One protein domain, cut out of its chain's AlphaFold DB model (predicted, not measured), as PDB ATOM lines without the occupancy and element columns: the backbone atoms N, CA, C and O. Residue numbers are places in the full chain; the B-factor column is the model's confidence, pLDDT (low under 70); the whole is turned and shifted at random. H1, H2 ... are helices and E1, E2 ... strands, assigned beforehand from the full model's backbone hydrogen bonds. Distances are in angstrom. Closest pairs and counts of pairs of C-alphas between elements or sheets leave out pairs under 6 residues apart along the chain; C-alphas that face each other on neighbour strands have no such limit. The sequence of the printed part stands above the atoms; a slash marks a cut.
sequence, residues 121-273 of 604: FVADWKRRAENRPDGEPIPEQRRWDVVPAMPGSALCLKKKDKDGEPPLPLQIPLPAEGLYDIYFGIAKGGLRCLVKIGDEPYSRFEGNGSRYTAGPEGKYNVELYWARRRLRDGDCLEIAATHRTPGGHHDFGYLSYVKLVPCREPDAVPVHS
ATOM      1  N   PHE A 121     -39.964  40.281 -18.305       93.88
ATOM      2  CA  PHE A 121     -39.975  39.094 -19.152       93.88
ATOM      3  C   PHE A 121     -40.220  37.852 -18.305       93.88
ATOM      4  O   PHE A 121     -39.656  37.684 -17.226       93.88
ATOM      5  N   VAL A 122     -41.067  36.962 -18.807       93.69
ATOM      6  CA  VAL A 122     -41.371  35.682 -18.178       93.69
ATOM      7  C   VAL A 122     -40.981  34.571 -19.142       93.69
ATOM      8  O   VAL A 122     -41.650  34.379 -20.153       93.69
ATOM      9  N   ALA A 123     -39.886  33.864 -18.841       92.81
ATOM     10  CA  ALA A 123     -39.309  32.851 -19.739       92.81
ATOM     11  C   ALA A 123     -38.740  31.596 -19.039       92.81
ATOM     12  O   ALA A 123     -38.173  30.723 -19.696       92.81
ATOM     13  N   ASP A 124     -38.874  31.477 -17.712       90.44
ATOM     14  CA  ASP A 124     -38.478  30.263 -16.972       90.44
ATOM     15  C   ASP A 124     -39.531  29.161 -17.178       90.44
ATOM     16  O   ASP A 124     -40.430  28.957 -16.356       90.44
ATOM     17  N   TRP A 125     -39.473  28.526 -18.349       93.56
ATOM     18  CA  TRP A 125     -40.429  27.503 -18.769       93.56
ATOM     19  C   TRP A 125     -40.197  26.166 -18.101       93.56
ATOM     20  O   TRP A 125     -41.164  25.481 -17.791       93.56
ATOM     21  N   LYS A 126     -38.938  25.805 -17.837       90.75
ATOM     22  CA  LYS A 126     -38.611  24.513 -17.235       90.75
ATOM     23  C   LYS A 126     -39.286  24.359 -15.875       90.75
ATOM     24  O   LYS A 126     -40.026  23.403 -15.665       90.75
ATOM     25  N   ARG A 127     -39.112  25.340 -14.983       90.25
ATOM     26  CA  ARG A 127     -39.723  25.306 -13.650       90.25
ATOM     27  C   ARG A 127     -41.248  25.222 -13.720       90.25
ATOM     28  O   ARG A 127     -41.839  24.439 -12.981       90.25
ATOM     29  N   ARG A 128     -41.860  26.021 -14.601       90.69
ATOM     30  CA  ARG A 128     -43.321  26.154 -14.735       90.69
ATOM     31  C   ARG A 128     -43.983  24.963 -15.426       90.69
ATOM     32  O   ARG A 128     -45.119  24.640 -15.119       90.69
ATOM     33  N   ALA A 129     -43.289  24.303 -16.350       90.25
ATOM     34  CA  ALA A 129     -43.785  23.091 -16.994       90.25
ATOM     35  C   ALA A 129     -43.694  21.867 -16.068       90.25
ATOM     36  O   ALA A 129     -44.463  20.922 -16.224       90.25
ATOM     37  N   GLU A 130     -42.752  21.871 -15.118       91.62
ATOM     38  CA  GLU A 130     -42.531  20.763 -14.186       91.62
ATOM     39  C   GLU A 130     -43.362  20.880 -12.900       91.62
ATOM     40  O   GLU A 130     -43.708  19.843 -12.332       91.62
ATOM     41  N   ASN A 131     -43.704  22.097 -12.454       91.62
ATOM     42  CA  ASN A 131     -44.361  22.341 -11.167       91.62
ATOM     43  C   ASN A 131     -45.456  23.410 -11.261       91.62
ATOM     44  O   ASN A 131     -45.311  24.408 -11.970       91.62
ATOM     45  N   ARG A 132     -46.516  23.223 -10.475       89.75
ATOM     46  CA  ARG A 132     -47.553  24.221 -10.203       89.75
ATOM     47  C   ARG A 132     -47.000  25.379  -9.345       89.75
ATOM     48  O   ARG A 132     -45.920  25.247  -8.759       89.75
ATOM     49  N   PRO A 133     -47.709  26.521  -9.245       86.81
ATOM     50  CA  PRO A 133     -47.265  27.668  -8.445       86.81
ATOM     51  C   PRO A 133     -47.045  27.363  -6.956       86.81
ATOM     52  O   PRO A 133     -46.158  27.950  -6.341       86.81
ATOM     53  N   ASP A 134     -47.818  26.432  -6.398       88.06
ATOM     54  CA  ASP A 134     -47.705  25.919  -5.023       88.06
ATOM     55  C   ASP A 134     -46.526  24.944  -4.820       88.06
ATOM     56  O   ASP A 134     -46.224  24.558  -3.691       88.06
ATOM     57  N   GLY A 135     -45.820  24.582  -5.896       87.38
ATOM     58  CA  GLY A 135     -44.706  23.640  -5.884       87.38
ATOM     59  C   GLY A 135     -45.105  22.187  -6.126       87.38
ATOM     60  O   GLY A 135     -44.216  21.335  -6.158       87.38
ATOM     61  N   GLU A 136     -46.389  21.878  -6.333       90.56
ATOM     62  CA  GLU A 136     -46.803  20.515  -6.662       90.56
ATOM     63  C   GLU A 136     -46.283  20.098  -8.049       90.56
ATOM     64  O   GLU A 136     -46.464  20.827  -9.032       90.56
ATOM     65  N   PRO A 137     -45.645  18.922  -8.180       91.50
ATOM     66  CA  PRO A 137     -45.121  18.471  -9.458       91.50
ATOM     67  C   PRO A 137     -46.258  18.101 -10.415       91.50
ATOM     68  O   PRO A 137     -47.176  17.354 -10.078       91.50
ATOM     69  N   ILE A 138     -46.159  18.560 -11.660       89.94
ATOM     70  CA  ILE A 138     -47.086  18.175 -12.727       89.94
ATOM     71  C   ILE A 138     -46.706  16.762 -13.202       89.94
ATOM     72  O   ILE A 138     -45.515  16.506 -13.411       89.94
ATOM     73  N   PRO A 139     -47.654  15.828 -13.407       89.38
ATOM     74  CA  PRO A 139     -47.344  14.501 -13.938       89.38
ATOM     75  C   PRO A 139     -46.675  14.590 -15.311       89.38
ATOM     76  O   PRO A 139     -47.163  15.319 -16.173       89.38
ATOM     77  N   GLU A 140     -45.583  13.851 -15.535       86.31
ATOM     78  CA  GLU A 140     -44.743  13.970 -16.738       86.31
ATOM     79  C   GLU A 140     -45.552  13.909 -18.038       86.31
ATOM     80  O   GLU A 140     -45.349  14.729 -18.930       86.31
ATOM     81  N   GLN A 141     -46.521  13.000 -18.125       84.56
ATOM     82  CA  GLN A 141     -47.415  12.818 -19.267       84.56
ATOM     83  C   GLN A 141     -48.326  14.025 -19.547       84.56
ATOM     84  O   GLN A 141     -48.675  14.252 -20.697       84.56
ATOM     85  N   ARG A 142     -48.647  14.844 -18.536       85.56
ATOM     86  CA  ARG A 142     -49.475  16.058 -18.661       85.56
ATOM     87  C   ARG A 142     -48.647  17.355 -18.701       85.56
ATOM     88  O   ARG A 142     -49.227  18.439 -18.627       85.56
ATOM     89  N   ARG A 143     -47.311  17.272 -18.796       89.50
ATOM     90  CA  ARG A 143     -46.419  18.443 -18.907       89.50
ATOM     91  C   ARG A 143     -46.360  18.992 -20.327       89.50
ATOM     92  O   ARG A 143     -46.401  18.244 -21.304       89.50
ATOM     93  N   TRP A 144     -46.146  20.297 -20.413       90.12
ATOM     94  CA  TRP A 144     -45.684  20.960 -21.629       90.12
ATOM     95  C   TRP A 144     -44.242  20.558 -21.961       90.12
ATOM     96  O   TRP A 144     -43.471  20.209 -21.064       90.12
ATOM     97  N   ASP A 145     -43.873  20.612 -23.241       90.75
ATOM     98  CA  ASP A 145     -42.496  20.381 -23.679       90.75
ATOM     99  C   ASP A 145     -41.704  21.694 -23.645       90.75
ATOM    100  O   ASP A 145     -42.244  22.771 -23.915       90.75
ATOM    101  N   VAL A 146     -40.419  21.607 -23.310       92.94
ATOM    102  CA  VAL A 146     -39.520  22.762 -23.207       92.94
ATOM    103  C   VAL A 146     -38.293  22.486 -24.055       92.94
ATOM    104  O   VAL A 146     -37.478  21.619 -23.743       92.94
ATOM    105  N   VAL A 147     -38.146  23.249 -25.136       92.12
ATOM    106  CA  VAL A 147     -37.072  23.064 -26.116       92.12
ATOM    107  C   VAL A 147     -36.100  24.244 -26.109       92.12
ATOM    108  O   VAL A 147     -36.494  25.355 -25.758       92.12
ATOM    109  N   PRO A 148     -34.841  24.061 -26.537       91.31
ATOM    110  CA  PRO A 148     -33.924  25.180 -26.740       91.31
ATOM    111  C   PRO A 148     -34.454  26.184 -27.779       91.31
ATOM    112  O   PRO A 148     -34.917  25.791 -28.853       91.31
ATOM    113  N   ALA A 149     -34.350  27.478 -27.476       87.06
ATOM    114  CA  ALA A 149     -34.706  28.594 -28.358       87.06
ATOM    115  C   ALA A 149     -33.810  29.808 -28.055       87.06
ATOM    116  O   ALA A 149     -33.122  29.819 -27.045       87.06
ATOM    117  N   MET A 150     -33.779  30.845 -28.894       78.31
ATOM    118  CA  MET A 150     -33.021  32.060 -28.555       78.31
ATOM    119  C   MET A 150     -33.887  33.046 -27.752       78.31
ATOM    120  O   MET A 150     -35.031  33.279 -28.146       78.31
ATOM    121  N   PRO A 151     -33.374  33.617 -26.640       72.25
ATOM    122  CA  PRO A 151     -32.037  33.422 -26.054       72.25
ATOM    123  C   PRO A 151     -31.909  32.219 -25.085       72.25
ATOM    124  O   PRO A 151     -30.807  31.966 -24.608       72.25
ATOM    125  N   GLY A 152     -32.992  31.496 -24.761       87.25
ATOM    126  CA  GLY A 152     -32.963  30.371 -23.807       87.25
ATOM    127  C   GLY A 152     -33.786  29.143 -24.214       87.25
ATOM    128  O   GLY A 152     -33.283  28.205 -24.833       87.25
ATOM    129  N   SER A 153     -35.057  29.112 -23.818       92.75
ATOM    130  CA  SER A 153     -35.964  27.995 -24.101       92.75
ATOM    131  C   SER A 153     -37.317  28.490 -24.586       92.75
ATOM    132  O   SER A 153     -37.694  29.622 -24.294       92.75
ATOM    133  N   ALA A 154     -38.054  27.632 -25.283       93.12
ATOM    134  CA  ALA A 154     -39.436  27.866 -25.660       93.12
ATOM    135  C   ALA A 154     -40.331  26.716 -25.197       93.12
ATOM    136  O   ALA A 154     -39.930  25.550 -25.221       93.12
ATOM    137  N   LEU A 155     -41.549  27.070 -24.805       92.88
ATOM    138  CA  LEU A 155     -42.632  26.159 -24.473       92.88
ATOM    139  C   LEU A 155     -43.342  25.700 -25.755       92.88
ATOM    140  O   LEU A 155     -43.676  26.531 -26.603       92.88
ATOM    141  N   CYS A 156     -43.607  24.402 -25.892       89.81
ATOM    142  CA  CYS A 156     -44.402  23.857 -26.993       89.81
ATOM    143  C   CYS A 156     -45.199  22.607 -26.587       89.81
ATOM    144  O   CYS A 156     -45.006  22.032 -25.515       89.81
ATOM    145  N   LEU A 157     -46.098  22.156 -27.465       84.94
ATOM    146  CA  LEU A 157     -46.780  20.872 -27.299       84.94
ATOM    147  C   LEU A 157     -45.841  19.703 -27.606       84.94
ATOM    148  O   LEU A 157     -45.031  19.760 -28.537       84.94
ATOM    149  N   LYS A 158     -46.005  18.598 -26.872       77.44
ATOM    150  CA  LYS A 158     -45.283  17.355 -27.152       77.44
ATOM    151  C   LYS A 158     -45.611  16.837 -28.553       77.44
ATOM    152  O   LYS A 158     -46.765  16.747 -28.979       77.44
ATOM    153  N   LYS A 159     -44.573  16.429 -29.286       64.50
ATOM    154  CA  LYS A 159     -44.714  15.906 -30.656       64.50
ATOM    155  C   LYS A 159     -45.336  14.503 -30.742       64.50
ATOM    156  O   LYS A 159     -45.746  14.125 -31.833       64.50
ATOM    157  N   LYS A 160     -45.360  13.724 -29.650       55.09
ATOM    158  CA  LYS A 160     -45.654  12.276 -29.689       55.09
ATOM    159  C   LYS A 160     -47.050  11.847 -29.232       55.09
ATOM    160  O   LYS A 160     -47.421  10.720 -29.532       55.09
ATOM    161  N   ASP A 161     -47.838  12.721 -28.622       52.53
ATOM    162  CA  ASP A 161     -49.158  12.336 -28.122       52.53
ATOM    163  C   ASP A 161     -50.219  12.706 -29.163       52.53
ATOM    164  O   ASP A 161     -50.761  13.810 -29.164       52.53
ATOM    165  N   LYS A 162     -50.437  11.806 -30.130       49.22
ATOM    166  CA  LYS A 162     -51.619  11.866 -31.008       49.22
ATOM    167  C   LYS A 162     -52.880  11.342 -30.307       49.22
ATOM    168  O   LYS A 162     -53.968  11.731 -30.702       49.22
ATOM    169  N   ASP A 163     -52.701  10.560 -29.237       53.16
ATOM    170  CA  ASP A 163     -53.768   9.856 -28.509       53.16
ATOM    171  C   ASP A 163     -53.779  10.164 -26.991       53.16
ATOM    172  O   ASP A 163     -54.499   9.525 -26.228       53.16
ATOM    173  N   GLY A 164     -52.942  11.103 -26.527       59.78
ATOM    174  CA  GLY A 164     -52.823  11.472 -25.111       59.78
ATOM    175  C   GLY A 164     -53.647  12.708 -24.747       59.78
ATOM    176  O   GLY A 164     -53.859  13.591 -25.577       59.78
ATOM    177  N   GLU A 165     -54.096  12.788 -23.493       67.69
ATOM    178  CA  GLU A 165     -54.781  13.975 -22.969       67.69
ATOM    179  C   GLU A 165     -53.910  15.239 -23.112       67.69
ATOM    180  O   GLU A 165     -52.690  15.171 -22.921       67.69
ATOM    181  N   PRO A 166     -54.510  16.414 -23.388       75.19
ATOM    182  CA  PRO A 166     -53.759  17.659 -23.504       75.19
ATOM    183  C   PRO A 166     -53.017  17.987 -22.199       75.19
ATOM    184  O   PRO A 166     -53.466  17.601 -21.105       75.19
ATOM    185  N   PRO A 167     -51.891  18.725 -22.273       84.56
ATOM    186  CA  PRO A 167     -51.177  19.140 -21.076       84.56
ATOM    187  C   PRO A 167     -52.096  19.949 -20.158       84.56
ATOM    188  O   PRO A 167     -53.039  20.603 -20.610       84.56
ATOM    189  N   LEU A 168     -51.835  19.891 -18.853       88.56
ATOM    190  CA  LEU A 168     -52.581  20.714 -17.904       88.56
ATOM    191  C   LEU A 168     -52.332  22.208 -18.185       88.56
ATOM    192  O   LEU A 168     -51.233  22.560 -18.635       88.56
ATOM    193  N   PRO A 169     -53.315  23.091 -17.919       90.94
ATOM    194  CA  PRO A 169     -53.123  24.530 -18.042       90.94
ATOM    195  C   PRO A 169     -51.870  24.993 -17.295       90.94
ATOM    196  O   PRO A 169     -51.667  24.665 -16.124       90.94
ATOM    197  N   LEU A 170     -51.015  25.736 -17.991       93.00
ATOM    198  CA  LEU A 170     -49.814  26.324 -17.424       93.00
ATOM    199  C   LEU A 170     -50.207  27.538 -16.588       93.00
ATOM    200  O   LEU A 170     -50.785  28.479 -17.121       93.00
ATOM    201  N   GLN A 171     -49.847  27.536 -15.310       93.50
ATOM    202  CA  GLN A 171     -50.119  28.641 -14.393       93.50
ATOM    203  C   GLN A 171     -48.854  29.481 -14.203       93.50
ATOM    204  O   GLN A 171     -47.810  28.983 -13.779       93.50
ATOM    205  N   ILE A 172     -48.937  30.759 -14.559       93.31
ATOM    206  CA  ILE A 172     -47.827  31.705 -14.581       93.31
ATOM    207  C   ILE A 172     -48.149  32.857 -13.619       93.31
ATOM    208  O   ILE A 172     -48.844  33.797 -14.010       93.31
ATOM    209  N   PRO A 173     -47.611  32.837 -12.386       92.44
ATOM    210  CA  PRO A 173     -47.696  33.988 -11.493       92.44
ATOM    211  C   PRO A 173     -47.054  35.210 -12.153       92.44
ATOM    212  O   PRO A 173     -45.914  35.126 -12.632       92.44
ATOM    213  N   LEU A 174     -47.786  36.322 -12.200       91.62
ATOM    214  CA  LEU A 174     -47.321  37.563 -12.807       91.62
ATOM    215  C   LEU A 174     -46.650  38.425 -11.727       91.62
ATOM    216  O   LEU A 174     -47.315  38.850 -10.788       91.62
ATOM    217  N   PRO A 175     -45.334  38.699 -11.818       87.38
ATOM    218  CA  PRO A 175     -44.598  39.389 -10.759       87.38
ATOM    219  C   PRO A 175     -44.703  40.917 -10.912       87.38
ATOM    220  O   PRO A 175     -43.691  41.618 -10.900       87.38
ATOM    221  N   ALA A 176     -45.908  41.427 -11.165       87.12
ATOM    222  CA  ALA A 176     -46.136  42.824 -11.505       87.12
ATOM    223  C   ALA A 176     -47.532  43.287 -11.071       87.12
ATOM    224  O   ALA A 176     -48.512  42.578 -11.280       87.12
ATOM    225  N   GLU A 177     -47.615  44.503 -10.533       90.94
ATOM    226  CA  GLU A 177     -48.867  45.162 -10.157       90.94
ATOM    227  C   GLU A 177     -49.001  46.482 -10.922       90.94
ATOM    228  O   GLU A 177     -48.030  47.224 -11.092       90.94
ATOM    229  N   GLY A 178     -50.207  46.780 -11.398       91.38
ATOM    230  CA  GLY A 178     -50.498  47.980 -12.174       91.38
ATOM    231  C   GLY A 178     -50.966  47.658 -13.585       91.38
ATOM    232  O   GLY A 178     -51.438  46.567 -13.875       91.38
ATOM    233  N   LEU A 179     -50.909  48.640 -14.476       92.06
ATOM    234  CA  LEU A 179     -51.416  48.502 -15.837       92.06
ATOM    235  C   LEU A 179     -50.293  48.072 -16.786       92.06
ATOM    236  O   LEU A 179     -49.255  48.729 -16.832       92.06
ATOM    237  N   TYR A 180     -50.518  47.010 -17.560       92.88
ATOM    238  CA  TYR A 180     -49.527  46.451 -18.479       92.88
ATOM    239  C   TYR A 180     -50.128  46.094 -19.840       92.88
ATOM    240  O   TYR A 180     -51.224  45.537 -19.914       92.88
ATOM    241  N   ASP A 181     -49.367  46.355 -20.904       91.81
ATOM    242  CA  ASP A 181     -49.546  45.737 -22.217       91.81
ATOM    243  C   ASP A 181     -48.819  44.385 -22.224       91.81
ATOM    244  O   ASP A 181     -47.633  44.298 -21.889       91.81
ATOM    245  N   ILE A 182     -49.530  43.326 -22.601       92.75
ATOM    246  CA  ILE A 182     -49.035  41.949 -22.569       92.75
ATOM    247  C   ILE A 182     -48.761  41.471 -23.993       92.75
ATOM    248  O   ILE A 182     -49.632  41.537 -24.865       92.75
ATOM    249  N   TYR A 183     -47.553  40.954 -24.211       93.00
ATOM    250  CA  TYR A 183     -47.100  40.410 -25.487       93.00
ATOM    251  C   TYR A 183     -46.598  38.975 -25.330       93.00
ATOM    252  O   TYR A 183     -45.966  38.627 -24.330       93.00
ATOM    253  N   PHE A 184     -46.800  38.166 -26.364       93.31
ATOM    254  CA  PHE A 184     -46.235  36.830 -26.488       93.31
ATOM    255  C   PHE A 184     -45.093  36.833 -27.503       93.31
ATOM    256  O   PHE A 184     -45.298  37.123 -28.680       93.31
ATOM    257  N   GLY A 185     -43.886  36.509 -27.045       92.81
ATOM    258  CA  GLY A 185     -42.716  36.318 -27.895       92.81
ATOM    259  C   GLY A 185     -42.648  34.884 -28.402       92.81
ATOM    260  O   GLY A 185     -42.494  33.958 -27.610       92.81
ATOM    261  N   ILE A 186     -42.733  34.692 -29.712       91.06
ATOM    262  CA  ILE A 186     -42.839  33.390 -30.372       91.06
ATOM    263  C   ILE A 186     -41.585  33.154 -31.209       91.06
ATOM    264  O   ILE A 186     -41.334  33.876 -32.170       91.06
ATOM    265  N   ALA A 187     -40.791  32.133 -30.877       90.25
ATOM    266  CA  ALA A 187     -39.572  31.819 -31.630       90.25
ATOM    267  C   ALA A 187     -39.869  31.391 -33.071       90.25
ATOM    268  O   ALA A 187     -39.143  31.775 -33.984       90.25
ATOM    269  N   LYS A 188     -40.893  30.556 -33.267       85.81
ATOM    270  CA  LYS A 188     -41.339  30.048 -34.571       85.81
ATOM    271  C   LYS A 188     -42.744  29.458 -34.458       85.81
ATOM    272  O   LYS A 188     -43.125  29.001 -33.377       85.81
ATOM    273  N   GLY A 189     -43.451  29.354 -35.579       79.19
ATOM    274  CA  GLY A 189     -44.837  28.885 -35.590       79.19
ATOM    275  C   GLY A 189     -45.818  29.975 -35.156       79.19
ATOM    276  O   GLY A 189     -45.416  31.087 -34.824       79.19
ATOM    277  N   GLY A 190     -47.117  29.678 -35.226       77.50
ATOM    278  CA  GLY A 190     -48.157  30.558 -34.683       77.50
ATOM    279  C   GLY A 190     -48.276  30.401 -33.172       77.50
ATOM    280  O   GLY A 190     -47.613  29.551 -32.594       77.50
ATOM    281  N   LEU A 191     -49.147  31.178 -32.532       83.06
ATOM    282  CA  LEU A 191     -49.610  30.878 -31.177       83.06
ATOM    283  C   LEU A 191     -51.124  30.713 -31.222       83.06
ATOM    284  O   LEU A 191     -51.843  31.632 -31.620       83.06
ATOM    285  N   ARG A 192     -51.571  29.516 -30.841       83.50
ATOM    286  CA  ARG A 192     -52.979  29.153 -30.676       83.50
ATOM    287  C   ARG A 192     -53.151  28.494 -29.321       83.50
ATOM    288  O   ARG A 192     -52.551  27.454 -29.050       83.50
ATOM    289  N   CYS A 193     -53.897  29.151 -28.448       86.94
ATOM    290  CA  CYS A 193     -54.091  28.708 -27.074       86.94
ATOM    291  C   CYS A 193     -55.333  29.347 -26.461       86.94
ATOM    292  O   CYS A 193     -55.887  30.305 -26.999       86.94
ATOM    293  N   LEU A 194     -55.753  28.812 -25.322       87.62
ATOM    294  CA  LEU A 194     -56.694  29.472 -24.433       87.62
ATOM    295  C   LEU A 194     -55.902  30.228 -23.371       87.62
ATOM    296  O   LEU A 194     -54.974  29.677 -22.778       87.62
ATOM    297  N   VAL A 195     -56.280  31.476 -23.123       91.38
ATOM    298  CA  VAL A 195     -55.620  32.355 -22.156       91.38
ATOM    299  C   VAL A 195     -56.622  33.078 -21.267       91.38
ATOM    300  O   VAL A 195     -57.678  33.510 -21.739       91.38
ATOM    301  N   LYS A 196     -56.280  33.222 -19.985       91.75
ATOM    302  CA  LYS A 196     -57.000  34.060 -19.011       91.75
ATOM    303  C   LYS A 196     -56.062  34.609 -17.942       91.75
ATOM    304  O   LYS A 196     -54.967  34.080 -17.752       91.75
ATOM    305  N   ILE A 197     -56.510  35.636 -17.225       92.81
ATOM    306  CA  ILE A 197     -55.841  36.151 -16.028       92.81
ATOM    307  C   ILE A 197     -56.810  36.071 -14.852       92.81
ATOM    308  O   ILE A 197     -57.936  36.556 -14.942       92.81
ATOM    309  N   GLY A 198     -56.372  35.441 -13.761       88.44
ATOM    310  CA  GLY A 198     -57.177  35.278 -12.551       88.44
ATOM    311  C   GLY A 198     -58.509  34.565 -12.817       88.44
ATOM    312  O   GLY A 198     -58.548  33.483 -13.418       88.44
ATOM    313  N   ASP A 199     -59.596  35.202 -12.382       86.81
ATOM    314  CA  ASP A 199     -60.966  34.683 -12.481       86.81
ATOM    315  C   ASP A 199     -61.664  35.033 -13.810       86.81
ATOM    316  O   ASP A 199     -62.847  34.734 -13.988       86.81
ATOM    317  N   GLU A 200     -60.963  35.670 -14.759       87.62
ATOM    318  CA  GLU A 200     -61.523  35.946 -16.085       87.62
ATOM    319  C   GLU A 200     -61.875  34.639 -16.828       87.62
ATOM    320  O   GLU A 200     -61.168  33.634 -16.700       87.62
ATOM    321  N   PRO A 201     -62.927  34.626 -17.668       85.31
ATOM    322  CA  PRO A 201     -63.169  33.499 -18.554       85.31
ATOM    323  C   PRO A 201     -62.031  33.355 -19.572       85.31
ATOM    324  O   PRO A 201     -61.470  34.349 -20.050       85.31
ATOM    325  N   TYR A 202     -61.721  32.108 -19.941       86.44
ATOM    326  CA  TYR A 202     -60.788  31.828 -21.029       86.44
ATOM    327  C   TYR A 202     -61.231  32.523 -22.315       86.44
ATOM    328  O   TYR A 202     -62.398  32.507 -22.690       86.44
ATOM    329  N   SER A 203     -60.257  33.095 -23.011       84.00
ATOM    330  CA  SER A 203     -60.395  33.547 -24.394       84.00
ATOM    331  C   SER A 203     -59.440  32.779 -25.280       84.00
ATOM    332  O   SER A 203     -58.316  32.485 -24.863       84.00
ATOM    333  N   ARG A 204     -59.856  32.491 -26.513       85.75
ATOM    334  CA  ARG A 204     -58.915  32.024 -27.524       85.75
ATOM    335  C   ARG A 204     -57.974  33.162 -27.892       85.75
ATOM    336  O   ARG A 204     -58.388  34.306 -28.066       85.75
ATOM    337  N   PHE A 205     -56.704  32.818 -28.008       86.81
ATOM    338  CA  PHE A 205     -55.703  33.634 -28.659       86.81
ATOM    339  C   PHE A 205     -55.365  32.974 -29.987       86.81
ATOM    340  O   PHE A 205     -54.820  31.867 -29.999       86.81
ATOM    341  N   GLU A 206     -55.661  33.655 -31.091       80.62
ATOM    342  CA  GLU A 206     -55.285  33.212 -32.430       80.62
ATOM    343  C   GLU A 206     -54.409  34.266 -33.109       80.62
ATOM    344  O   GLU A 206     -54.879  35.312 -33.551       80.62
ATOM    345  N   GLY A 207     -53.104  33.980 -33.186       64.31
ATOM    346  CA  GLY A 207     -52.133  34.876 -33.818       64.31
ATOM    347  C   GLY A 207     -52.305  35.034 -35.336       64.31
ATOM    348  O   GLY A 207     -51.877  36.052 -35.871       64.31
ATOM    349  N   ASN A 208     -52.900  34.042 -36.017       62.12
ATOM    350  CA  ASN A 208     -53.579  34.118 -37.324       62.12
ATOM    351  C   ASN A 208     -54.275  32.766 -37.626       62.12
ATOM    352  O   ASN A 208     -53.946  31.744 -37.007       62.12
ATOM    353  N   GLY A 209     -55.225  32.760 -38.566       51.12
ATOM    354  CA  GLY A 209     -56.019  31.586 -38.936       51.12
ATOM    355  C   GLY A 209     -55.302  30.623 -39.892       51.12
ATOM    356  O   GLY A 209     -54.452  31.028 -40.670       51.12
ATOM    357  N   SER A 210     -55.677  29.339 -39.815       48.47
ATOM    358  CA  SER A 210     -55.404  28.233 -40.757       48.47
ATOM    359  C   SER A 210     -53.963  28.004 -41.286       48.47
ATOM    360  O   SER A 210     -53.290  28.877 -41.813       48.47
ATOM    361  N   ARG A 211     -53.526  26.734 -41.282       40.28
ATOM    362  CA  ARG A 211     -52.200  26.226 -41.721       40.28
ATOM    363  C   ARG A 211     -51.789  26.585 -43.169       40.28
ATOM    364  O   ARG A 211     -50.647  26.342 -43.553       40.28
ATOM    365  N   TYR A 212     -52.709  27.091 -43.991       47.09
ATOM    366  CA  TYR A 212     -52.512  27.317 -45.431       47.09
ATOM    367  C   TYR A 212     -52.404  28.792 -45.827       47.09
ATOM    368  O   TYR A 212     -52.507  29.116 -47.011       47.09
ATOM    369  N   THR A 213     -52.203  29.688 -44.863       54.22
ATOM    370  CA  THR A 213     -52.277  31.130 -45.104       54.22
ATOM    371  C   THR A 213     -50.986  31.851 -44.717       54.22
ATOM    372  O   THR A 213     -50.155  31.356 -43.952       54.22
ATOM    373  N   ALA A 214     -50.777  33.031 -45.307       53.06
ATOM    374  CA  ALA A 214     -49.711  33.922 -44.875       53.06
ATOM    375  C   ALA A 214     -50.045  34.432 -43.463       53.06
ATOM    376  O   ALA A 214     -51.124  34.969 -43.236       53.06
ATOM    377  N   GLY A 215     -49.135  34.222 -42.514       68.75
ATOM    378  CA  GLY A 215     -49.335  34.529 -41.102       68.75
ATOM    379  C   GLY A 215     -48.017  34.548 -40.325       68.75
ATOM    380  O   GLY A 215     -46.960  34.236 -40.892       68.75
ATOM    381  N   PRO A 216     -48.050  34.839 -39.011       71.69
ATOM    382  CA  PRO A 216     -46.873  34.755 -38.154       71.69
ATOM    383  C   PRO A 216     -46.311  33.329 -38.071       71.69
ATOM    384  O   PRO A 216     -45.167  33.153 -37.675       71.69
ATOM    385  N   GLU A 217     -47.054  32.309 -38.512       76.19
ATOM    386  CA  GLU A 217     -46.633  30.907 -38.434       76.19
ATOM    387  C   GLU A 217     -45.332  30.600 -39.178       76.19
ATOM    388  O   GLU A 217     -44.530  29.778 -38.728       76.19
ATOM    389  N   GLY A 218     -45.103  31.276 -40.304       78.69
ATOM    390  CA  GLY A 218     -43.865  31.142 -41.069       78.69
ATOM    391  C   GLY A 218     -42.720  32.026 -40.565       78.69
ATOM    392  O   GLY A 218     -41.597  31.905 -41.060       78.69
ATOM    393  N   LYS A 219     -42.993  32.937 -39.627       86.12
ATOM    394  CA  LYS A 219     -42.078  33.994 -39.196       86.12
ATOM    395  C   LYS A 219     -41.321  33.586 -37.931       86.12
ATOM    396  O   LYS A 219     -41.866  32.950 -37.031       86.12
ATOM    397  N   TYR A 220     -40.046  33.954 -37.862       89.38
ATOM    398  CA  TYR A 220     -39.220  33.755 -36.672       89.38
ATOM    399  C   TYR A 220     -39.309  34.945 -35.713       89.38
ATOM    400  O   TYR A 220     -39.418  36.090 -36.146       89.38
ATOM    401  N   ASN A 221     -39.205  34.655 -34.415       90.19
ATOM    402  CA  ASN A 221     -39.097  35.613 -33.309       90.19
ATOM    403  C   ASN A 221     -40.108  36.778 -33.362       90.19
ATOM    404  O   ASN A 221     -39.759  37.957 -33.237       90.19
ATOM    405  N   VAL A 222     -41.377  36.440 -33.557       88.62
ATOM    406  CA  VAL A 222     -42.474  37.408 -33.611       88.62
ATOM    407  C   VAL A 222     -42.916  37.768 -32.197       88.62
ATOM    408  O   VAL A 222     -43.061  36.888 -31.357       88.62
ATOM    409  N   GLU A 223     -43.167  39.048 -31.930       90.00
ATOM    410  CA  GLU A 223     -43.900  39.473 -30.735       90.00
ATOM    411  C   GLU A 223     -45.344  39.790 -31.120       90.00
ATOM    412  O   GLU A 223     -45.585  40.684 -31.931       90.00
ATOM    413  N   LEU A 224     -46.300  39.064 -30.542       88.31
ATOM    414  CA  LEU A 224     -47.723  39.320 -30.743       88.31
ATOM    415  C   LEU A 224     -48.309  40.032 -29.529       88.31
ATOM    416  O   LEU A 224     -48.155  39.568 -28.400       88.31
ATOM    417  N   TYR A 225     -48.994  41.147 -29.761       88.31
ATOM    418  CA  TYR A 225     -49.790  41.821 -28.742       88.31
ATOM    419  C   TYR A 225     -51.019  40.975 -28.417       88.31
ATOM    420  O   TYR A 225     -51.677  40.466 -29.323       88.31
ATOM    421  N   TRP A 226     -51.342  40.843 -27.133       88.31
ATOM    422  CA  TRP A 226     -52.572  40.191 -26.695       88.31
ATOM    423  C   TRP A 226     -53.576  41.197 -26.151       88.31
ATOM    424  O   TRP A 226     -54.652  41.366 -26.723       88.31
ATOM    425  N   ALA A 227     -53.243  41.838 -25.034       86.75
ATOM    426  CA  ALA A 227     -54.185  42.676 -24.314       86.75
ATOM    427  C   ALA A 227     -53.487  43.636 -23.351       86.75
ATOM    428  O   ALA A 227     -52.391  43.368 -22.856       86.75
ATOM    429  N   ARG A 228     -54.197  44.715 -23.023       88.38
ATOM    430  CA  ARG A 228     -53.906  45.582 -21.889       88.38
ATOM    431  C   ARG A 228     -54.696  45.109 -20.680       88.38
ATOM    432  O   ARG A 228     -55.910  44.913 -20.771       88.38
ATOM    433  N   ARG A 229     -54.027  44.923 -19.545       89.44
ATOM    434  CA  ARG A 229     -54.659  44.458 -18.306       89.44
ATOM    435  C   ARG A 229     -54.112  45.190 -17.094       89.44
ATOM    436  O   ARG A 229     -52.933  45.530 -17.030       89.44
ATOM    437  N   ARG A 230     -55.000  45.448 -16.132       91.31
ATOM    438  CA  ARG A 230     -54.608  45.901 -14.801       91.31
ATOM    439  C   ARG A 230     -54.373  44.668 -13.940       91.31
ATOM    440  O   ARG A 230     -55.335  44.011 -13.564       91.31
ATOM    441  N   LEU A 231     -53.107  44.402 -13.662       92.94
ATOM    442  CA  LEU A 231     -52.641  43.304 -12.836       92.94
ATOM    443  C   LEU A 231     -52.704  43.693 -11.358       92.94
ATOM    444  O   LEU A 231     -52.364  44.823 -10.988       92.94
ATOM    445  N   ARG A 232     -53.151  42.755 -10.533       91.38
ATOM    446  CA  ARG A 232     -53.195  42.815  -9.072       91.38
ATOM    447  C   ARG A 232     -52.159  41.860  -8.498       91.38
ATOM    448  O   ARG A 232     -51.733  40.915  -9.162       91.38
ATOM    449  N   ASP A 233     -51.783  42.091  -7.246       86.44
ATOM    450  CA  ASP A 233     -50.944  41.134  -6.532       86.44
ATOM    451  C   ASP A 233     -51.617  39.752  -6.484       86.44
ATOM    452  O   ASP A 233     -52.815  39.633  -6.215       86.44
ATOM    453  N   GLY A 234     -50.844  38.711  -6.792       84.88
ATOM    454  CA  GLY A 234     -51.331  37.337  -6.901       84.88
ATOM    455  C   GLY A 234     -52.008  36.964  -8.226       84.88
ATOM    456  O   GLY A 234     -52.363  35.794  -8.387       84.88
ATOM    457  N   ASP A 235     -52.154  37.884  -9.190       93.19
ATOM    458  CA  ASP A 235     -52.709  37.532 -10.499       93.19
ATOM    459  C   ASP A 235     -51.853  36.467 -11.202       93.19
ATOM    460  O   ASP A 235     -50.617  36.520 -11.264       93.19
ATOM    461  N   CYS A 236     -52.541  35.485 -11.778       94.06
ATOM    462  CA  CYS A 236     -51.934  34.379 -12.496       94.06
ATOM    463  C   CYS A 236     -52.442  34.363 -13.936       94.06
ATOM    464  O   CYS A 236     -53.649  34.298 -14.173       94.06
ATOM    465  N   LEU A 237     -51.517  34.389 -14.895       95.19
ATOM    466  CA  LEU A 237     -51.807  34.092 -16.292       95.19
ATOM    467  C   LEU A 237     -51.896  32.578 -16.457       95.19
ATOM    468  O   LEU A 237     -50.941  31.863 -16.158       95.19
ATOM    469  N   GLU A 238     -53.024  32.091 -16.957       94.81
ATOM    470  CA  GLU A 238     -53.191  30.687 -17.313       94.81
ATOM    471  C   GLU A 238     -53.169  30.518 -18.831       94.81
ATOM    472  O   GLU A 238     -53.888  31.216 -19.545       94.81
ATOM    473  N   ILE A 239     -52.341  29.588 -19.316       93.19
ATOM    474  CA  ILE A 239     -52.245  29.216 -20.731       93.19
ATOM    475  C   ILE A 239     -52.612  27.741 -20.872       93.19
ATOM    476  O   ILE A 239     -51.903  26.865 -20.377       93.19
ATOM    477  N   ALA A 240     -53.697  27.450 -21.579       88.88
ATOM    478  CA  ALA A 240     -54.131  26.090 -21.870       88.88
ATOM    479  C   ALA A 240     -54.015  25.782 -23.368       88.88
ATOM    480  O   ALA A 240     -54.186  26.648 -24.229       88.88
ATOM    481  N   ALA A 241     -53.701  24.527 -23.680       81.75
ATOM    482  CA  ALA A 241     -53.686  24.045 -25.052       81.75
ATOM    483  C   ALA A 241     -55.113  24.015 -25.616       81.75
ATOM    484  O   ALA A 241     -56.045  23.613 -24.920       81.75
ATOM    485  N   THR A 242     -55.276  24.396 -26.882       76.31
ATOM    486  CA  THR A 242     -56.491  24.062 -27.637       76.31
ATOM    487  C   THR A 242     -56.489  22.574 -27.986       76.31
ATOM    488  O   THR A 242     -55.435  21.928 -27.993       76.31
ATOM    489  N   HIS A 243     -57.662  22.013 -28.278       66.81
ATOM    490  CA  HIS A 243     -57.757  20.618 -28.699       66.81
ATOM    491  C   HIS A 243     -56.968  20.374 -29.988       66.81
ATOM    492  O   HIS A 243     -56.913  21.216 -30.887       66.81
ATOM    493  N   ARG A 244     -56.296  19.222 -30.052       58.47
ATOM    494  CA  ARG A 244     -55.443  18.867 -31.181       58.47
ATOM    495  C   ARG A 244     -56.278  18.083 -32.183       58.47
ATOM    496  O   ARG A 244     -56.665  16.958 -31.897       58.47
ATOM    497  N   THR A 245     -56.511  18.641 -33.370       53.50
ATOM    498  CA  THR A 245     -57.155  17.862 -34.435       53.50
ATOM    499  C   THR A 245     -56.236  16.716 -34.885       53.50
ATOM    500  O   THR A 245     -55.007  16.883 -34.878       53.50
ATOM    501  N   PRO A 246     -56.777  15.565 -35.333       48.00
ATOM    502  CA  PRO A 246     -55.989  14.399 -35.757       48.00
ATOM    503  C   PRO A 246     -54.908  14.689 -36.817       48.00
ATOM    504  O   PRO A 246     -53.897  13.986 -36.897       48.00
ATOM    505  N   GLY A 247     -55.080  15.743 -37.623       49.19
ATOM    506  CA  GLY A 247     -54.098  16.172 -38.624       49.19
ATOM    507  C   GLY A 247     -53.020  17.155 -38.125       49.19
ATOM    508  O   GLY A 247     -52.147  17.566 -38.900       49.19
ATOM    509  N   GLY A 248     -53.037  17.521 -36.837       52.94
ATOM    510  CA  GLY A 248     -52.063  18.429 -36.218       52.94
ATOM    511  C   GLY A 248     -52.134  19.856 -36.768       52.94
ATOM    512  O   GLY A 248     -51.118  20.538 -36.851       52.94
ATOM    513  N   HIS A 249     -53.314  20.293 -37.222       49.09
ATOM    514  CA  HIS A 249     -53.482  21.541 -37.979       49.09
ATOM    515  C   HIS A 249     -53.510  22.815 -37.109       49.09
ATOM    516  O   HIS A 249     -53.526  23.925 -37.649       49.09
ATOM    517  N   HIS A 250     -53.474  22.671 -35.779       58.28
ATOM    518  CA  HIS A 250     -53.567  23.765 -34.805       58.28
ATOM    519  C   HIS A 250     -52.496  23.622 -33.712       58.28
ATOM    520  O   HIS A 250     -52.804  23.463 -32.535       58.28
ATOM    521  N   ASP A 251     -51.219  23.619 -34.102       68.25
ATOM    522  CA  ASP A 251     -50.123  23.547 -33.135       68.25
ATOM    523  C   ASP A 251     -49.953  24.892 -32.393       68.25
ATOM    524  O   ASP A 251     -49.944  25.962 -32.997       68.25
ATOM    525  N   PHE A 252     -49.737  24.818 -31.078       80.25
ATOM    526  CA  PHE A 252     -49.448  25.938 -30.166       80.25
ATOM    527  C   PHE A 252     -48.230  26.801 -30.563       80.25
ATOM    528  O   PHE A 252     -48.068  27.907 -30.057       80.25
ATOM    529  N   GLY A 253     -47.353  26.281 -31.428       85.06
ATOM    530  CA  GLY A 253     -46.060  26.875 -31.773       85.06
ATOM    531  C   GLY A 253     -45.038  26.823 -30.641       85.06
ATOM    532  O   GLY A 253     -45.005  25.856 -29.875       85.06
ATOM    533  N   TYR A 254     -44.152  27.823 -30.596       90.19
ATOM    534  CA  TYR A 254     -43.001  27.877 -29.688       90.19
ATOM    535  C   TYR A 254     -42.947  29.214 -28.940       90.19
ATOM    536  O   TYR A 254     -42.349  30.178 -29.422       90.19
ATOM    537  N   LEU A 255     -43.554  29.261 -27.753       93.31
ATOM    538  CA  LEU A 255     -43.596  30.450 -26.900       93.31
ATOM    539  C   LEU A 255     -42.265  30.620 -26.155       93.31
ATOM    540  O   LEU A 255     -41.935  29.832 -25.275       93.31
ATOM    541  N   SER A 256     -41.501  31.654 -26.494       94.38
ATOM    542  CA  SER A 256     -40.196  31.957 -25.898       94.38
ATOM    543  C   SER A 256     -40.294  32.789 -24.626       94.38
ATOM    544  O   SER A 256     -39.504  32.582 -23.709       94.38
ATOM    545  N   TYR A 257     -41.223  33.744 -24.560       94.88
ATOM    546  CA  TYR A 257     -41.422  34.596 -23.385       94.88
ATOM    547  C   TYR A 257     -42.806  35.251 -23.386       94.88
ATOM    548  O   TYR A 257     -43.391  35.479 -24.444       94.88
ATOM    549  N   VAL A 258     -43.301  35.614 -22.201       95.56
ATOM    550  CA  VAL A 258     -44.338  36.648 -22.043       95.56
ATOM    551  C   VAL A 258     -43.647  37.951 -21.667       95.56
ATOM    552  O   VAL A 258     -42.803  37.959 -20.773       95.56
ATOM    553  N   LYS A 259     -43.983  39.045 -22.348       95.25
ATOM    554  CA  LYS A 259     -43.456  40.384 -22.068       95.25
ATOM    555  C   LYS A 259     -44.572  41.262 -21.513       95.25
ATOM    556  O   LYS A 259     -45.605  41.416 -22.158       95.25
ATOM    557  N   LEU A 260     -44.340  41.852 -20.343       95.19
ATOM    558  CA  LEU A 260     -45.222  42.826 -19.705       95.19
ATOM    559  C   LEU A 260     -44.588  44.210 -19.836       95.19
ATOM    560  O   LEU A 260     -43.509  44.452 -19.290       95.19
ATOM    561  N   VAL A 261     -45.247  45.116 -20.553       93.19
ATOM    562  CA  VAL A 261     -44.789  46.497 -20.742       93.19
ATOM    563  C   VAL A 261     -45.648  47.427 -19.885       93.19
ATOM    564  O   VAL A 261     -46.860  47.448 -20.083       93.19
ATOM    565  N   PRO A 262     -45.074  48.173 -18.923       92.06
ATOM    566  CA  PRO A 262     -45.855  49.024 -18.033       92.06
ATOM    567  C   PRO A 262     -46.505  50.182 -18.796       92.06
ATOM    568  O   PRO A 262     -45.858  50.870 -19.587       92.06
ATOM    569  N   CYS A 263     -47.773  50.444 -18.499       86.69
ATOM    570  CA  CYS A 263     -48.569  51.511 -19.095       86.69
ATOM    571  C   CYS A 263     -48.956  52.539 -18.029       86.69
ATOM    572  O   CYS A 263     -49.405  52.188 -16.940       86.69
ATOM    573  N   ARG A 264     -48.811  53.828 -18.347       77.75
ATOM    574  CA  ARG A 264     -49.142  54.926 -17.417       77.75
ATOM    575  C   ARG A 264     -50.560  55.463 -17.591       77.75
ATOM    576  O   ARG A 264     -51.115  56.012 -16.646       77.75
ATOM    577  N   GLU A 265     -51.145  55.280 -18.770       76.62
ATOM    578  CA  GLU A 265     -52.445  55.835 -19.146       76.62
ATOM    579  C   GLU A 265     -53.417  54.697 -19.491       76.62
ATOM    580  O   GLU A 265     -53.190  53.998 -20.478       76.62
ATOM    581  N   PRO A 266     -54.483  54.483 -18.696       69.44
ATOM    582  CA  PRO A 266     -55.495  53.455 -18.949       69.44
ATOM    583  C   PRO A 266     -56.105  53.539 -20.345       69.44
ATOM    584  O   PRO A 266     -56.143  52.531 -21.049       69.44
ATOM    585  N   ASP A 267     -56.467  54.750 -20.762       68.12
ATOM    586  CA  ASP A 267     -57.258  54.994 -21.971       68.12
ATOM    587  C   ASP A 267     -56.407  55.178 -23.236       68.12
ATOM    588  O   ASP A 267     -56.939  55.298 -24.341       68.12
ATOM    589  N   ALA A 268     -55.076  55.207 -23.106       67.62
ATOM    590  CA  ALA A 268     -54.196  55.371 -24.255       67.62
ATOM    591  C   ALA A 268     -54.276  54.139 -25.161       67.62
ATOM    592  O   ALA A 268     -54.027  53.019 -24.722       67.62
ATOM    593  N   VAL A 269     -54.558  54.316 -26.447       67.50
ATOM    594  CA  VAL A 269     -54.543  53.189 -27.385       67.50
ATOM    595  C   VAL A 269     -53.103  52.657 -27.498       67.50
ATOM    596  O   VAL A 269     -52.193  53.456 -27.735       67.50
ATOM    597  N   PRO A 270     -52.842  51.345 -27.310       70.00
ATOM    598  CA  PRO A 270     -51.484  50.812 -27.394       70.00
ATOM    599  C   PRO A 270     -50.866  51.137 -28.754       70.00
ATOM    600  O   PRO A 270     -51.478  50.850 -29.784       70.00
ATOM    601  N   VAL A 271     -49.653  51.699 -28.765       67.88
ATOM    602  CA  VAL A 271     -48.988  52.248 -29.968       67.88
ATOM    603  C   VAL A 271     -48.868  51.218 -31.103       67.88
ATOM    604  O   VAL A 271     -48.908  51.567 -32.281       67.88
ATOM    605  N   HIS A 272     -48.765  49.936 -30.752       71.12
ATOM    606  CA  HIS A 272     -48.614  48.817 -31.691       71.12
ATOM    607  C   HIS A 272     -49.914  48.038 -31.936       71.12
ATOM    608  O   HIS A 272     -49.888  46.948 -32.500       71.12
ATOM    609  N   SER A 273     -51.052  48.556 -31.473       74.75
ATOM    610  CA  SER A 273     -52.352  47.944 -31.732       74.75
ATOM    611  C   SER A 273     -52.933  48.423 -33.058       74.75
ATOM    612  O   SER A 273     -52.730  49.562 -33.481       74.75
TER     613      SER A 273
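AT A GLANCE: This is residues 121 to 273 of the 604 residues of an uncharacterized protein of Paenibacillus hemerocallicola (UniProt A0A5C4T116). Two antiparallel sheets stand partly face to face as a sandwich, the four strands E3, E8, E5, E6 over the strongly twisted three, E7, E4, E9. The small hairpin E1 and E2 comes beside E9, and the short helix H1 sits between that hairpin and edge strand E3. The printed part has 153 residues, with one named helix and nine named strands in the order H1, then E1 to E9. The class is mostly strand, though under half of the residues are in named elements. The whole is compact and rounded, with a radius of gyration of the C-alphas of 15.3 A and spans of 46 by 41 by 31 A.

HOW THE PARTS SIT: Start at residues 121 to 122, which pair antiparallel with residues 258 to 259 of E9, residues 254 to 262. Next comes H1, residues 125 to 130, with each O i to N i+4 pair within hydrogen-bond range. Look then at E1, residues 145 to 148, and E2, residues 153 to 156, an antiparallel hairpin with N 145 and O 156 at 2.9 A. The closest C-alphas of H1 and E1 are those of Lys 126 and Val 146, 6.3 A apart; those of E2 and E9 are Ala 154 and Ser 256, 4.2 A. H1 only grazes the sheet of E3, residues 170 to 173, E8, residues 236 to 241, E5, residues 192 to 197, and E6, residues 203 to 206. There find N 172 and O 237 at 2.8 A, N 194 and O 240 at 2.9 A, and, in the hairpin E5 and E6, N 195 and O 203 at 2.9 A. In the other sheet E4, residues 178 to 188, is the inner strand: N 182 and O 227 of E7, residues 222 to 231, are 2.9 A apart, and N 183 and O 259 of E9 are 2.9 A apart. The closest C-alphas of E6 and E7 are those of Phe 205 and Trp 226, 7.5 A, while E3 and E9 are apart.

IN THESE COORDINATES: Find C-alpha 125, where H1 begins, at (-40.429, 27.503, -18.769). E4 runs 30.1 A from C-alpha 178 at (-50.498, 47.980, -12.174). E7, 23.9 A long, bends by 62 degrees at residue 228. E9 runs 24.3 A to C-alpha 262 at (-45.855, 49.024, -18.033).

THE WHOLE: The C-alphas farthest apart are those of Asp 163 and Glu 265, 46.9 A. The printed part has no cut. The links H1 to E1, E2 to E3, E6 to E7 and E8 to E9 are long. Confidence is under 70 at residues 159 to 165, 207 to 215, 243 to 251, 266 to 269 and 271.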